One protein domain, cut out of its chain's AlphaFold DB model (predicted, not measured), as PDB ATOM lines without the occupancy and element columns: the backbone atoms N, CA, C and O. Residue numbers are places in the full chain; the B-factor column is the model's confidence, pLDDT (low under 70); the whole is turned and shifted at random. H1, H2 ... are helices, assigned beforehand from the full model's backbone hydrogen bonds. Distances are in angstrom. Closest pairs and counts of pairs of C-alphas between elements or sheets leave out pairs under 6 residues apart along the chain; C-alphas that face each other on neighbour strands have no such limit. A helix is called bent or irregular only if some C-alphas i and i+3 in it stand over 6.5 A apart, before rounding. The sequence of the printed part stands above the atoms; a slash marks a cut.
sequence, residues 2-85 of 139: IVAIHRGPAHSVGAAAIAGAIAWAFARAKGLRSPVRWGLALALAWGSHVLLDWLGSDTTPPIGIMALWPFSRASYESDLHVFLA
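Overview. This is residues 2 to 85 of the 139 residues of an uncharacterized protein of Acidobacteria bacterium (UniProt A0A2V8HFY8). Picture a long helical hairpin, H2 and H3 side by side and running opposite ways, with a mass of loop gathered at its open end. That loop is residues 55 to 85, which wind back and forth across the end where H2 begins and H3 ends, while the very short H1 lies off to the side near the same end, apart from both long helices. The printed part has 84 residues with three named helices, in the order H1, H2, H3, and no named strand; its class is all helix, though under half of the residues, 41 of 84, are in named elements. The whole is only just loose, close to compact, with a radius of gyration of the C-alphas of 14.6 A, and its outline is a rod spanning 46 by 22 by 22 A.

Arrangement. Start at H1, residues 3 to 6, which is apart from both H2, residues 13 to 29, and H3, residues 35 to 54. Go on to Gly 20 and Gly 39, whose C-alphas, 4.0 A apart, are the closest of H2 and H3. These two helices touch, with 41 pairs of C-alphas within 8 A. Their lines stand at a shallow tilt of 19 degrees, and they run opposite ways as a helical hairpin, with centres 9.9 A apart. In the backbones of H2 and H3 you will find every O i to N i+4 pair within hydrogen-bond range; H1, with 4 residues, is too short for such a pair, and its one O i to N i+3 pair is within range.

Along the chain. Find C-alpha 3 at (-39.006, 17.961, -6.705), where H1 begins; it measures 5.3 A from first to last C-alpha. A short link of 6 residues leads to C-alpha 13 at (-20.089, 15.205, -9.046), and from there H2 runs 24.2 A to Ala 29. A tight link of 5 residues follows, and H3, the longest helix with 20 residues, runs 28.6 A from Pro 35 to C-alpha 54 at (-24.322, 22.493, -1.517). No helix is bent or irregular. From Leu 55 to Ala 85 you read 31 residues with no named element, their C-alphas 7 to 20 A from the mean of all C-alphas.

Size, cuts and confidence. Look for the two C-alphas farthest apart at Gly 31 and Thr 59, 45.9 A from each other. The C-alphas of Ile 2 and Ala 85, the first and last printed, are 19.0 A apart. The printed part has no cut, and neither of the two links between helices is long. In the B-factor column the mean pLDDT of the printed part is 86.7; residues 2 to 7 and residue 60 are under 70, and the mean over H1 is 47.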
ATOM      1  N   ILE A   2     -42.309  15.487  -7.910       39.56
ATOM      2  CA  ILE A   2     -41.376  15.897  -8.989       39.56
ATOM      3  C   ILE A   2     -40.084  16.539  -8.433       39.56
ATOM      4  O   ILE A   2     -38.995  16.289  -8.933       39.56
ATOM      5  N   VAL A   3     -40.167  17.277  -7.319       43.00
ATOM      6  CA  VAL A   3     -39.006  17.961  -6.705       43.00
ATOM      7  C   VAL A   3     -37.984  16.985  -6.093       43.00
ATOM      8  O   VAL A   3     -36.785  17.230  -6.155       43.00
ATOM      9  N   ALA A   4     -38.437  15.842  -5.564       44.22
ATOM     10  CA  ALA A   4     -37.566  14.840  -4.940       44.22
ATOM     11  C   ALA A   4     -36.693  14.070  -5.952       44.22
ATOM     12  O   ALA A   4     -35.594  13.649  -5.612       44.22
ATOM     13  N   ILE A   5     -37.162  13.912  -7.197       49.41
ATOM     14  CA  ILE A   5     -36.407  13.238  -8.269       49.41
ATOM     15  C   ILE A   5     -35.351  14.187  -8.848       49.41
ATOM     16  O   ILE A   5     -34.264  13.745  -9.217       49.41
ATOM     17  N   HIS A   6     -35.634  15.497  -8.863       52.66
ATOM     18  CA  HIS A   6     -34.670  16.494  -9.317       52.66
ATOM     19  C   HIS A   6     -33.446  16.578  -8.405       52.66
ATOM     20  O   HIS A   6     -32.357  16.526  -8.947       52.66
ATOM     21  N   ARG A   7     -33.593  16.540  -7.067       59.50
ATOM     22  CA  ARG A   7     -32.482  16.572  -6.076       59.50
ATOM     23  C   ARG A   7     -31.665  15.268  -5.957       59.50
ATOM     24  O   ARG A   7     -30.867  15.106  -5.036       59.50
ATOM     25  N   GLY A   8     -31.896  14.323  -6.867       70.75
ATOM     26  CA  GLY A   8     -31.224  13.030  -6.933       70.75
ATOM     27  C   GLY A   8     -29.872  13.092  -7.666       70.75
ATOM     28  O   GLY A   8     -29.153  14.083  -7.557       70.75
ATOM     29  N   PRO A   9     -29.494  12.043  -8.427       79.06
ATOM     30  CA  PRO A   9     -28.172  11.925  -9.055       79.06
ATOM     31  C   PRO A   9     -27.737  13.124  -9.900       79.06
ATOM     32  O   PRO A   9     -26.543  13.321 -10.082       79.06
ATOM     33  N   ALA A  10     -28.674  13.933 -10.399       82.31
ATOM     34  CA  ALA A  10     -28.383  15.120 -11.193       82.31
ATOM     35  C   ALA A  10     -27.575  16.190 -10.429       82.31
ATOM     36  O   ALA A  10     -26.730  16.838 -11.041       82.31
ATOM     37  N   HIS A  11     -27.750  16.328  -9.109       85.25
ATOM     38  CA  HIS A  11     -26.979  17.274  -8.284       85.25
ATOM     39  C   HIS A  11     -25.750  16.602  -7.671       85.25
ATOM     40  O   HIS A  11     -25.547  16.623  -6.459       85.25
ATOM     41  N   SER A  12     -24.942  15.953  -8.508       92.06
ATOM     42  CA  SER A  12     -23.762  15.228  -8.048       92.06
ATOM     43  C   SER A  12     -22.538  15.442  -8.924       92.06
ATOM     44  O   SER A  12     -22.633  15.721 -10.125       92.06
ATOM     45  N   VAL A  13     -21.366  15.232  -8.323       91.94
ATOM     46  CA  VAL A  13     -20.089  15.205  -9.046       91.94
ATOM     47  C   VAL A  13     -20.055  14.096 -10.101       91.94
ATOM     48  O   VAL A  13     -19.431  14.263 -11.147       91.94
ATOM     49  N   GLY A  14     -20.777  12.992  -9.883       92.19
ATOM     50  CA  GLY A  14     -20.940  11.925 -10.864       92.19
ATOM     51  C   GLY A  14     -21.708  12.370 -12.104       92.19
ATOM     52  O   GLY A  14     -21.256  12.117 -13.220       92.19
ATOM     53  N   ALA A  15     -22.828  13.079 -11.936       92.38
ATOM     54  CA  ALA A  15     -23.556  13.653 -13.069       92.38
ATOM     55  C   ALA A  15     -22.707  14.682 -13.826       92.38
ATOM     56  O   ALA A  15     -22.682  14.655 -15.058       92.38
ATOM     57  N   ALA A  16     -21.942  15.514 -13.113       94.25
ATOM     58  CA  ALA A  16     -21.005  16.451 -13.733       94.25
ATOM     59  C   ALA A  16     -19.935  15.728 -14.574       94.25
ATOM     60  O   ALA A  16     -19.674  16.105 -15.719       94.25
ATOM     61  N   ALA A  17     -19.354  14.647 -14.043       95.44
ATOM     62  CA  ALA A  17     -18.375  13.832 -14.757       95.44
ATOM     63  C   ALA A  17     -18.976  13.162 -16.004       95.44
ATOM     64  O   ALA A  17     -18.357  13.185 -17.069       95.44
ATOM     65  N   ILE A  18     -20.197  12.622 -15.905       95.94
ATOM     66  CA  ILE A  18     -20.914  12.024 -17.041       95.94
ATOM     67  C   ILE A  18     -21.189  13.076 -18.121       95.94
ATOM     68  O   ILE A  18     -20.898  12.833 -19.292       95.94
ATOM     69  N   ALA A  19     -21.690  14.256 -17.746       95.75
ATOM     70  CA  ALA A  19     -21.945  15.345 -18.686       95.75
ATOM     71  C   ALA A  19     -20.664  15.757 -19.433       95.75
ATOM     72  O   ALA A  19     -20.666  15.884 -20.662       95.75
ATOM     73  N   GLY A  20     -19.546  15.885 -18.712       96.31
ATOM     74  CA  GLY A  20     -18.239  16.150 -19.312       96.31
ATOM     75  C   GLY A  20     -17.755  15.031 -20.237       96.31
ATOM     76  O   GLY A  20     -17.246  15.307 -21.325       96.31
ATOM     77  N   ALA A  21     -17.945  13.768 -19.854       97.56
ATOM     78  CA  ALA A  21     -17.555  12.624 -20.674       97.56
ATOM     79  C   ALA A  21     -18.355  12.558 -21.986       97.56
ATOM     80  O   ALA A  21     -17.772  12.355 -23.052       97.56
ATOM     81  N   ILE A  22     -19.669  12.805 -21.928       97.69
ATOM     82  CA  ILE A  22     -20.542  12.886 -23.109       97.69
ATOM     83  C   ILE A  22     -20.081  14.018 -24.030       97.69
ATOM     84  O   ILE A  22     -19.916  13.812 -25.233       97.69
ATOM     85  N   ALA A  23     -19.817  15.201 -23.472       96.25
ATOM     86  CA  ALA A  23     -19.346  16.354 -24.233       96.25
ATOM     87  C   ALA A  23     -17.999  16.096 -24.916       96.25
ATOM     88  O   ALA A  23     -17.817  16.420 -26.092       96.25
ATOM     89  N   TRP A  24     -17.065  15.474 -24.196       97.62
ATOM     90  CA  TRP A  24     -15.777  15.058 -24.735       97.62
ATOM     91  C   TRP A  24     -15.941  14.052 -25.877       97.62
ATOM     92  O   TRP A  24     -15.372  14.256 -26.951       97.62
ATOM     93  N   ALA A  25     -16.742  13.001 -25.678       97.31
ATOM     94  CA  ALA A  25     -16.974  11.966 -26.683       97.31
ATOM     95  C   ALA A  25     -17.613  12.552 -27.949       97.31
ATOM     96  O   ALA A  25     -17.143  12.297 -29.060       97.31
ATOM     97  N   PHE A  26     -18.618  13.413 -27.786       97.62
ATOM     98  CA  PHE A  26     -19.258  14.121 -28.891       97.62
ATOM     99  C   PHE A  26     -18.272  15.025 -29.642       97.62
ATOM    100  O   PHE A  26     -18.174  14.967 -30.868       97.62
ATOM    101  N   ALA A  27     -17.487  15.826 -28.917       95.81
ATOM    102  CA  ALA A  27     -16.494  16.709 -29.513       95.81
ATOM    103  C   ALA A  27     -15.396  15.934 -30.262       95.81
ATOM    104  O   ALA A  27     -14.949  16.386 -31.319       95.81
ATOM    105  N   ARG A  28     -14.996  14.755 -29.761       95.31
ATOM    106  CA  ARG A  28     -14.089  13.836 -30.469       95.31
ATOM    107  C   ARG A  28     -14.724  13.302 -31.745       95.31
ATOM    108  O   ARG A  28     -14.101  13.388 -32.796       95.31
ATOM    109  N   ALA A  29     -15.956  12.802 -31.665       96.19
ATOM    110  CA  ALA A  29     -16.679  12.245 -32.810       96.19
ATOM    111  C   ALA A  29     -16.919  13.279 -33.924       96.19
ATOM    112  O   ALA A  29     -16.961  12.931 -35.100       96.19
ATOM    113  N   LYS A  30     -17.046  14.563 -33.569       96.00
ATOM    114  CA  LYS A  30     -17.194  15.678 -34.519       96.00
ATOM    115  C   LYS A  30     -15.869  16.296 -34.980       96.00
ATOM    116  O   LYS A  30     -15.898  17.278 -35.715       96.00
ATOM    117  N   GLY A  31     -14.722  15.767 -34.549       92.62
ATOM    118  CA  GLY A  31     -13.406  16.283 -34.939       92.62
ATOM    119  C   GLY A  31     -13.132  17.715 -34.463       92.62
ATOM    120  O   GLY A  31     -12.395  18.454 -35.115       92.62
ATOM    121  N   LEU A  32     -13.735  18.144 -33.346       92.50
ATOM    122  CA  LEU A  32     -13.486  19.479 -32.797       92.50
ATOM    123  C   LEU A  32     -12.031  19.593 -32.328       92.50
ATOM    124  O   LEU A  32     -11.466  18.656 -31.773       92.50
ATOM    125  N   ARG A  33     -11.434  20.782 -32.484       88.69
ATOM    126  CA  ARG A  33     -10.006  21.033 -32.195       88.69
ATOM    127  C   ARG A  33      -9.557  20.685 -30.775       88.69
ATOM    128  O   ARG A  33      -8.383  20.410 -30.566       88.69
ATOM    129  N   SER A  34     -10.447  20.756 -29.788       92.38
ATOM    130  CA  SER A  34     -10.091  20.458 -28.399       92.38
ATOM    131  C   SER A  34     -11.246  19.793 -27.648       92.38
ATOM    132  O   SER A  34     -11.980  20.453 -26.914       92.38
ATOM    133  N   PRO A  35     -11.427  18.474 -27.819       91.62
ATOM    134  CA  PRO A  35     -12.514  17.742 -27.177       91.62
ATOM    135  C   PRO A  35     -12.401  17.717 -25.652       91.62
ATOM    136  O   PRO A  35     -13.405  17.765 -24.950       91.62
ATOM    137  N   VAL A  36     -11.169  17.706 -25.133       94.88
ATOM    138  CA  VAL A  36     -10.891  17.769 -23.688       94.88
ATOM    139  C   VAL A  36     -11.385  19.082 -23.092       94.88
ATOM    140  O   VAL A  36     -12.023  19.064 -22.045       94.88
ATOM    141  N   ARG A  37     -11.170  20.215 -23.776       93.06
ATOM    142  CA  ARG A  37     -11.685  21.511 -23.315       93.06
ATOM    143  C   ARG A  37     -13.208  21.526 -23.229       93.06
ATOM    144  O   ARG A  37     -13.733  22.052 -22.260       93.06
ATOM    145  N   TRP A  38     -13.901  20.929 -24.200       93.12
ATOM    146  CA  TRP A  38     -15.361  20.808 -24.161       93.12
ATOM    147  C   TRP A  38     -15.844  19.944 -22.999       93.12
ATOM    148  O   TRP A  38     -16.758  20.349 -22.285       93.12
ATOM    149  N   GLY A  39     -15.195  18.800 -22.773       95.69
ATOM    150  CA  GLY A  39     -15.506  17.936 -21.637       95.69
ATOM    151  C   GLY A  39     -15.316  18.636 -20.294       95.69
ATOM    152  O   GLY A  39     -16.225  18.643 -19.470       95.69
ATOM    153  N   LEU A  40     -14.166  19.288 -20.100       96.25
ATOM    154  CA  LEU A  40     -13.874  20.034 -18.876       96.25
ATOM    155  C   LEU A  40     -14.819  21.220 -18.682       96.25
ATOM    156  O   LEU A  40     -15.295  21.423 -17.573       96.25
ATOM    157  N   ALA A  41     -15.124  21.980 -19.735       92.94
ATOM    158  CA  ALA A  41     -16.034  23.119 -19.633       92.94
ATOM    159  C   ALA A  41     -17.422  22.689 -19.139       92.94
ATOM    160  O   ALA A  41     -17.970  23.323 -18.244       92.94
ATOM    161  N   LEU A  42     -17.965  21.591 -19.672       95.38
ATOM    162  CA  LEU A  42     -19.283  21.094 -19.269       95.38
ATOM    163  C   LEU A  42     -19.258  20.424 -17.893       95.38
ATOM    164  O   LEU A  42     -20.175  20.653 -17.106       95.38
ATOM    165  N   ALA A  43     -18.200  19.678 -17.565       95.81
ATOM    166  CA  ALA A  43     -18.023  19.122 -16.224       95.81
ATOM    167  C   ALA A  43     -17.919  20.222 -15.159       95.81
ATOM    168  O   ALA A  43     -18.554  20.123 -14.117       95.81
ATOM    169  N   LEU A  44     -17.153  21.284 -15.422       94.06
ATOM    170  CA  LEU A  44     -16.995  22.406 -14.496       94.06
ATOM    171  C   LEU A  44     -18.263  23.253 -14.406       94.06
ATOM    172  O   LEU A  44     -18.629  23.658 -13.309       94.06
ATOM    173  N   ALA A  45     -18.960  23.489 -15.520       92.62
ATOM    174  CA  ALA A  45     -20.233  24.205 -15.503       92.62
ATOM    175  C   ALA A  45     -21.267  23.454 -14.649       92.62
ATOM    176  O   ALA A  45     -21.825  24.024 -13.713       92.62
ATOM    177  N   TRP A  46     -21.452  22.154 -14.897       93.88
ATOM    178  CA  TRP A  46     -22.362  21.328 -14.101       93.88
ATOM    179  C   TRP A  46     -21.893  21.189 -12.647       93.88
ATOM    180  O   TRP A  46     -22.682  21.325 -11.720       93.88
ATOM    181  N   GLY A  47     -20.598  20.962 -12.426       93.25
ATOM    182  CA  GLY A  47     -20.017  20.841 -11.090       93.25
ATOM    183  C   GLY A  47     -20.147  22.124 -10.270       93.25
ATOM    184  O   GLY A  47     -20.399  22.054  -9.072       93.25
ATOM    185  N   SER A  48     -20.051  23.295 -10.910       91.50
ATOM    186  CA  SER A  48     -20.274  24.576 -10.238       91.50
ATOM    187  C   SER A  48     -21.704  24.699  -9.721       91.50
ATOM    188  O   SER A  48     -21.895  25.152  -8.601       91.50
ATOM    189  N   HIS A  49     -22.699  24.204 -10.462       89.94
ATOM    190  CA  HIS A  49     -24.077  24.149  -9.980       89.94
ATOM    191  C   HIS A  49     -24.213  23.267  -8.729       89.94
ATOM    192  O   HIS A  49     -24.779  23.718  -7.739       89.94
ATOM    193  N   VAL A  50     -23.607  22.073  -8.723       91.69
ATOM    194  CA  VAL A  50     -23.587  21.183  -7.541       91.69
ATOM    195  C   VAL A  50     -22.939  21.868  -6.334       91.69
ATOM    196  O   VAL A  50     -23.448  21.777  -5.220       91.69
ATOM    197  N   LEU A  51     -21.827  22.580  -6.549       90.94
ATOM    198  CA  LEU A  51     -21.148  23.333  -5.495       90.94
ATOM    199  C   LEU A  51     -22.035  24.451  -4.930       90.94
ATOM    200  O   LEU A  51     -22.120  24.606  -3.715       90.94
ATOM    201  N   LEU A  52     -22.678  25.230  -5.802       90.19
ATOM    202  CA  LEU A  52     -23.550  26.331  -5.388       90.19
ATOM    203  C   LEU A  52     -24.767  25.820  -4.610       90.19
ATOM    204  O   LEU A  52     -25.125  26.422  -3.601       90.19
ATOM    205  N   ASP A  53     -25.339  24.690  -5.020       87.19
ATOM    206  CA  ASP A  53     -26.455  24.064  -4.312       87.19
ATOM    207  C   ASP A  53     -26.043  23.524  -2.938       87.19
ATOM    208  O   ASP A  53     -26.792  23.670  -1.978       87.19
ATOM    209  N   TRP A  54     -24.842  22.948  -2.812       89.50
ATOM    210  CA  TRP A  54     -24.322  22.493  -1.517       89.50
ATOM    211  C   TRP A  54     -24.083  23.652  -0.538       89.50
ATOM    212  O   TRP A  54     -24.268  23.489   0.666       89.50
ATOM    213  N   LEU A  55     -23.694  24.825  -1.047       90.19
ATOM    214  CA  LEU A  55     -23.554  26.058  -0.263       90.19
ATOM    215  C   LEU A  55     -24.900  26.740   0.046       90.19
ATOM    216  O   LEU A  55     -24.930  27.734   0.782       90.19
ATOM    217  N   GLY A  56     -25.992  26.252  -0.544       86.94
ATOM    218  CA  GLY A  56     -27.346  26.715  -0.296       86.94
ATOM    219  C   GLY A  56     -27.924  26.142   0.996       86.94
ATOM    220  O   GLY A  56     -27.596  25.033   1.397       86.94
ATOM    221  N   SER A  57     -28.806  26.904   1.640       83.50
ATOM    222  CA  SER A  57     -29.597  26.419   2.774       83.50
ATOM    223  C   SER A  57     -30.838  25.701   2.263       83.50
ATOM    224  O   SER A  57     -31.615  26.285   1.494       83.50
ATOM    225  N   ASP A  58     -31.076  24.481   2.728       77.38
ATOM    226  CA  ASP A  58     -32.300  23.748   2.438       77.38
ATOM    227  C   ASP A  58     -33.217  23.729   3.659       77.38
ATOM    228  O   ASP A  58     -32.849  23.344   4.761       77.38
ATOM    229  N   THR A  59     -34.465  24.134   3.463       77.19
ATOM    230  CA  THR A  59     -35.480  24.131   4.524       77.19
ATOM    231  C   THR A  59     -36.547  23.071   4.275       77.19
ATOM    232  O   THR A  59     -37.629  23.132   4.860       77.19
ATOM    233  N   THR A  60     -36.330  22.144   3.336       69.00
ATOM    234  CA  THR A  60     -37.302  21.104   2.978       69.00
ATOM    235  C   THR A  60     -36.628  19.734   2.913       69.00
ATOM    236  O   THR A  60     -35.747  19.551   2.083       69.00
ATOM    237  N   PRO A  61     -37.066  18.751   3.722       70.88
ATOM    238  CA  PRO A  61     -36.516  17.399   3.677       70.88
ATOM    239  C   PRO A  61     -36.644  16.712   2.296       70.88
ATOM    240  O   PRO A  61     -37.669  16.892   1.627       70.88
ATOM    241  N   PRO A  62     -35.673  15.859   1.897       76.38
ATOM    242  CA  PRO A  62     -34.395  15.619   2.574       76.38
ATOM    243  C   PRO A  62     -33.500  16.864   2.512       76.38
ATOM    244  O   PRO A  62     -33.434  17.518   1.478       76.38
ATOM    245  N   ILE A  63     -32.871  17.186   3.645       79.56
ATOM    246  CA  ILE A  63     -32.032  18.374   3.799       79.56
ATOM    247  C   ILE A  63     -30.699  18.141   3.078       79.56
ATOM    248  O   ILE A  63     -30.049  17.111   3.288       79.56
ATOM    249  N   GLY A  64     -30.312  19.089   2.225       84.88
ATOM    250  CA  GLY A  64     -29.086  19.037   1.434       84.88
ATOM    251  C   GLY A  64     -29.241  18.323   0.088       84.88
ATOM    252  O   GLY A  64     -30.343  18.033  -0.384       84.88
ATOM    253  N   ILE A  65     -28.107  18.039  -0.559       87.12
ATOM    254  CA  ILE A  65     -28.048  17.450  -1.906       87.12
ATOM    255  C   ILE A  65     -27.219  16.167  -1.954       87.12
ATOM    256  O   ILE A  65     -26.288  15.975  -1.171       87.12
ATOM    257  N   MET A  66     -27.487  15.297  -2.930       90.62
ATOM    258  CA  MET A  66     -26.722  14.061  -3.135       90.62
ATOM    259  C   MET A  66     -25.385  14.307  -3.869       90.62
ATOM    260  O   MET A  66     -25.113  13.725  -4.922       90.62
ATOM    261  N   ALA A  67     -24.532  15.163  -3.297       88.88
ATOM    262  CA  ALA A  67     -23.330  15.697  -3.943       88.88
ATOM    263  C   ALA A  67     -22.338  14.619  -4.419       88.88
ATOM    264  O   ALA A  67     -21.699  14.783  -5.458       88.88
ATOM    265  N   LEU A  68     -22.214  13.510  -3.678       90.44
ATOM    266  CA  LEU A  68     -21.166  12.497  -3.871       90.44
ATOM    267  C   LEU A  68     -21.612  11.249  -4.648       90.44
ATOM    268  O   LEU A  68     -20.898  10.242  -4.664       90.44
ATOM    269  N   TRP A  69     -22.774  11.268  -5.300       91.25
ATOM    270  CA  TRP A  69     -23.137  10.179  -6.212       91.25
ATOM    271  C   TRP A  69     -22.104  10.077  -7.357       91.25
ATOM    272  O   TRP A  69     -21.634  11.115  -7.830       91.25
ATOM    273  N   PRO A  70     -21.714   8.865  -7.810       90.94
ATOM    274  CA  PRO A  70     -22.282   7.543  -7.505       90.94
ATOM    275  C   PRO A  70     -21.725   6.843  -6.260       90.94
ATOM    276  O   PRO A  70     -22.170   5.742  -5.946       90.94
ATOM    277  N   PHE A  71     -20.773   7.446  -5.550       91.31
ATOM    278  CA  PHE A  71     -20.091   6.804  -4.421       91.31
ATOM    279  C   PHE A  71     -20.962   6.734  -3.165       91.31
ATOM    280  O   PHE A  71     -20.874   5.782  -2.395       91.31
ATOM    281  N   SER A  72     -21.824   7.732  -2.964       89.31
ATOM    282  CA  SER A  72     -22.752   7.787  -1.839       89.31
ATOM    283  C   SER A  72     -24.123   8.280  -2.282       89.31
ATOM    284  O   SER A  72     -24.241   9.102  -3.191       89.31
ATOM    285  N   ARG A  73     -25.164   7.772  -1.614       88.19
ATOM    286  CA  ARG A  73     -26.547   8.251  -1.755       88.19
ATOM    287  C   ARG A  73     -26.985   9.183  -0.620       88.19
ATOM    288  O   ARG A  73     -28.153   9.555  -0.558       88.19
ATOM    289  N   ALA A  74     -26.076   9.526   0.293       87.38
ATOM    290  CA  ALA A  74     -26.362  10.454   1.380       87.38
ATOM    291  C   ALA A  74     -26.555  11.885   0.852       87.38
ATOM    292  O   ALA A  74     -25.985  12.257  -0.177       87.38
ATOM    293  N   SER A  75     -27.363  12.666   1.570       87.94
ATOM    294  CA  SER A  75     -27.531  14.101   1.327       87.94
ATOM    295  C   SER A  75     -26.551  14.881   2.198       87.94
ATOM    296  O   SER A  75     -26.368  14.550   3.368       87.94
ATOM    297  N   TYR A  76     -25.911  15.883   1.608       87.00
ATOM    298  CA  TYR A  76     -24.920  16.736   2.246       87.00
ATOM    299  C   TYR A  76     -25.386  18.186   2.155       87.00
ATOM    300  O   TYR A  76     -25.823  18.634   1.093       87.00
ATOM    301  N   GLU A  77     -25.245  18.918   3.251       88.19
ATOM    302  CA  GLU A  77     -25.472  20.360   3.345       88.19
ATOM    303  C   GLU A  77     -24.200  21.009   3.901       88.19
ATOM    304  O   GLU A  77     -23.412  20.354   4.588       88.19
ATOM    305  N   SER A  78     -23.935  22.257   3.523       87.69
ATOM    306  CA  SER A  78     -22.787  23.007   4.022       87.69
ATOM    307  C   SER A  78     -23.166  23.848   5.236       87.69
ATOM    308  O   SER A  78     -24.104  24.636   5.167       87.69
ATOM    309  N   ASP A  79     -22.336  23.821   6.279       87.31
ATOM    310  CA  ASP A  79     -22.482  24.717   7.435       87.31
ATOM    311  C   ASP A  79     -22.263  26.203   7.087       87.31
ATOM    312  O   ASP A  79     -22.597  27.090   7.876       87.31
ATOM    313  N   LEU A  80     -21.724  26.510   5.899       86.25
ATOM    314  CA  LEU A  80     -21.438  27.882   5.473       86.25
ATOM    315  C   LEU A  80     -22.692  28.685   5.107       86.25
ATOM    316  O   LEU A  80     -22.657  29.911   5.219       86.25
ATOM    317  N   HIS A  81     -23.766  28.025   4.652       85.25
ATOM    318  CA  HIS A  81     -25.047  28.656   4.296       85.25
ATOM    319  C   HIS A  81     -24.870  29.974   3.501       85.25
ATOM    320  O   HIS A  81     -25.371  31.045   3.872       85.25
ATOM    321  N   VAL A  82     -24.079  29.919   2.422       87.38
ATOM    322  CA  VAL A  82     -23.703  31.094   1.615       87.38
ATOM    323  C   VAL A  82     -24.911  31.658   0.876       87.38
ATOM    324  O   VAL A  82     -25.037  32.880   0.787       87.38
ATOM    325  N   PHE A  83     -25.798  30.790   0.392       88.12
ATOM    326  CA  PHE A  83     -27.066  31.173  -0.226       88.12
ATOM    327  C   PHE A  83     -28.203  30.742   0.696       88.12
ATOM    328  O   PHE A  83     -28.333  29.563   1.013       88.12
ATOM    329  N   LEU A  84     -29.001  31.689   1.185       86.00
ATOM    330  CA  LEU A  84     -30.087  31.365   2.109       86.00
ATOM    331  C   LEU A  84     -31.343  30.948   1.345       86.00
ATOM    332  O   LEU A  84     -31.593  31.391   0.226       86.00
ATOM    333  N   ALA A  85     -32.168  30.118   1.981       85.06
ATOM    334  CA  ALA A  85     -33.433  29.688   1.407       85.06
ATOM    335  C   ALA A  85     -34.353  30.889   1.176       85.06
ATOM    336  O   ALA A  85     -34.624  31.638   2.114       85.06
TER     337      ALA A  85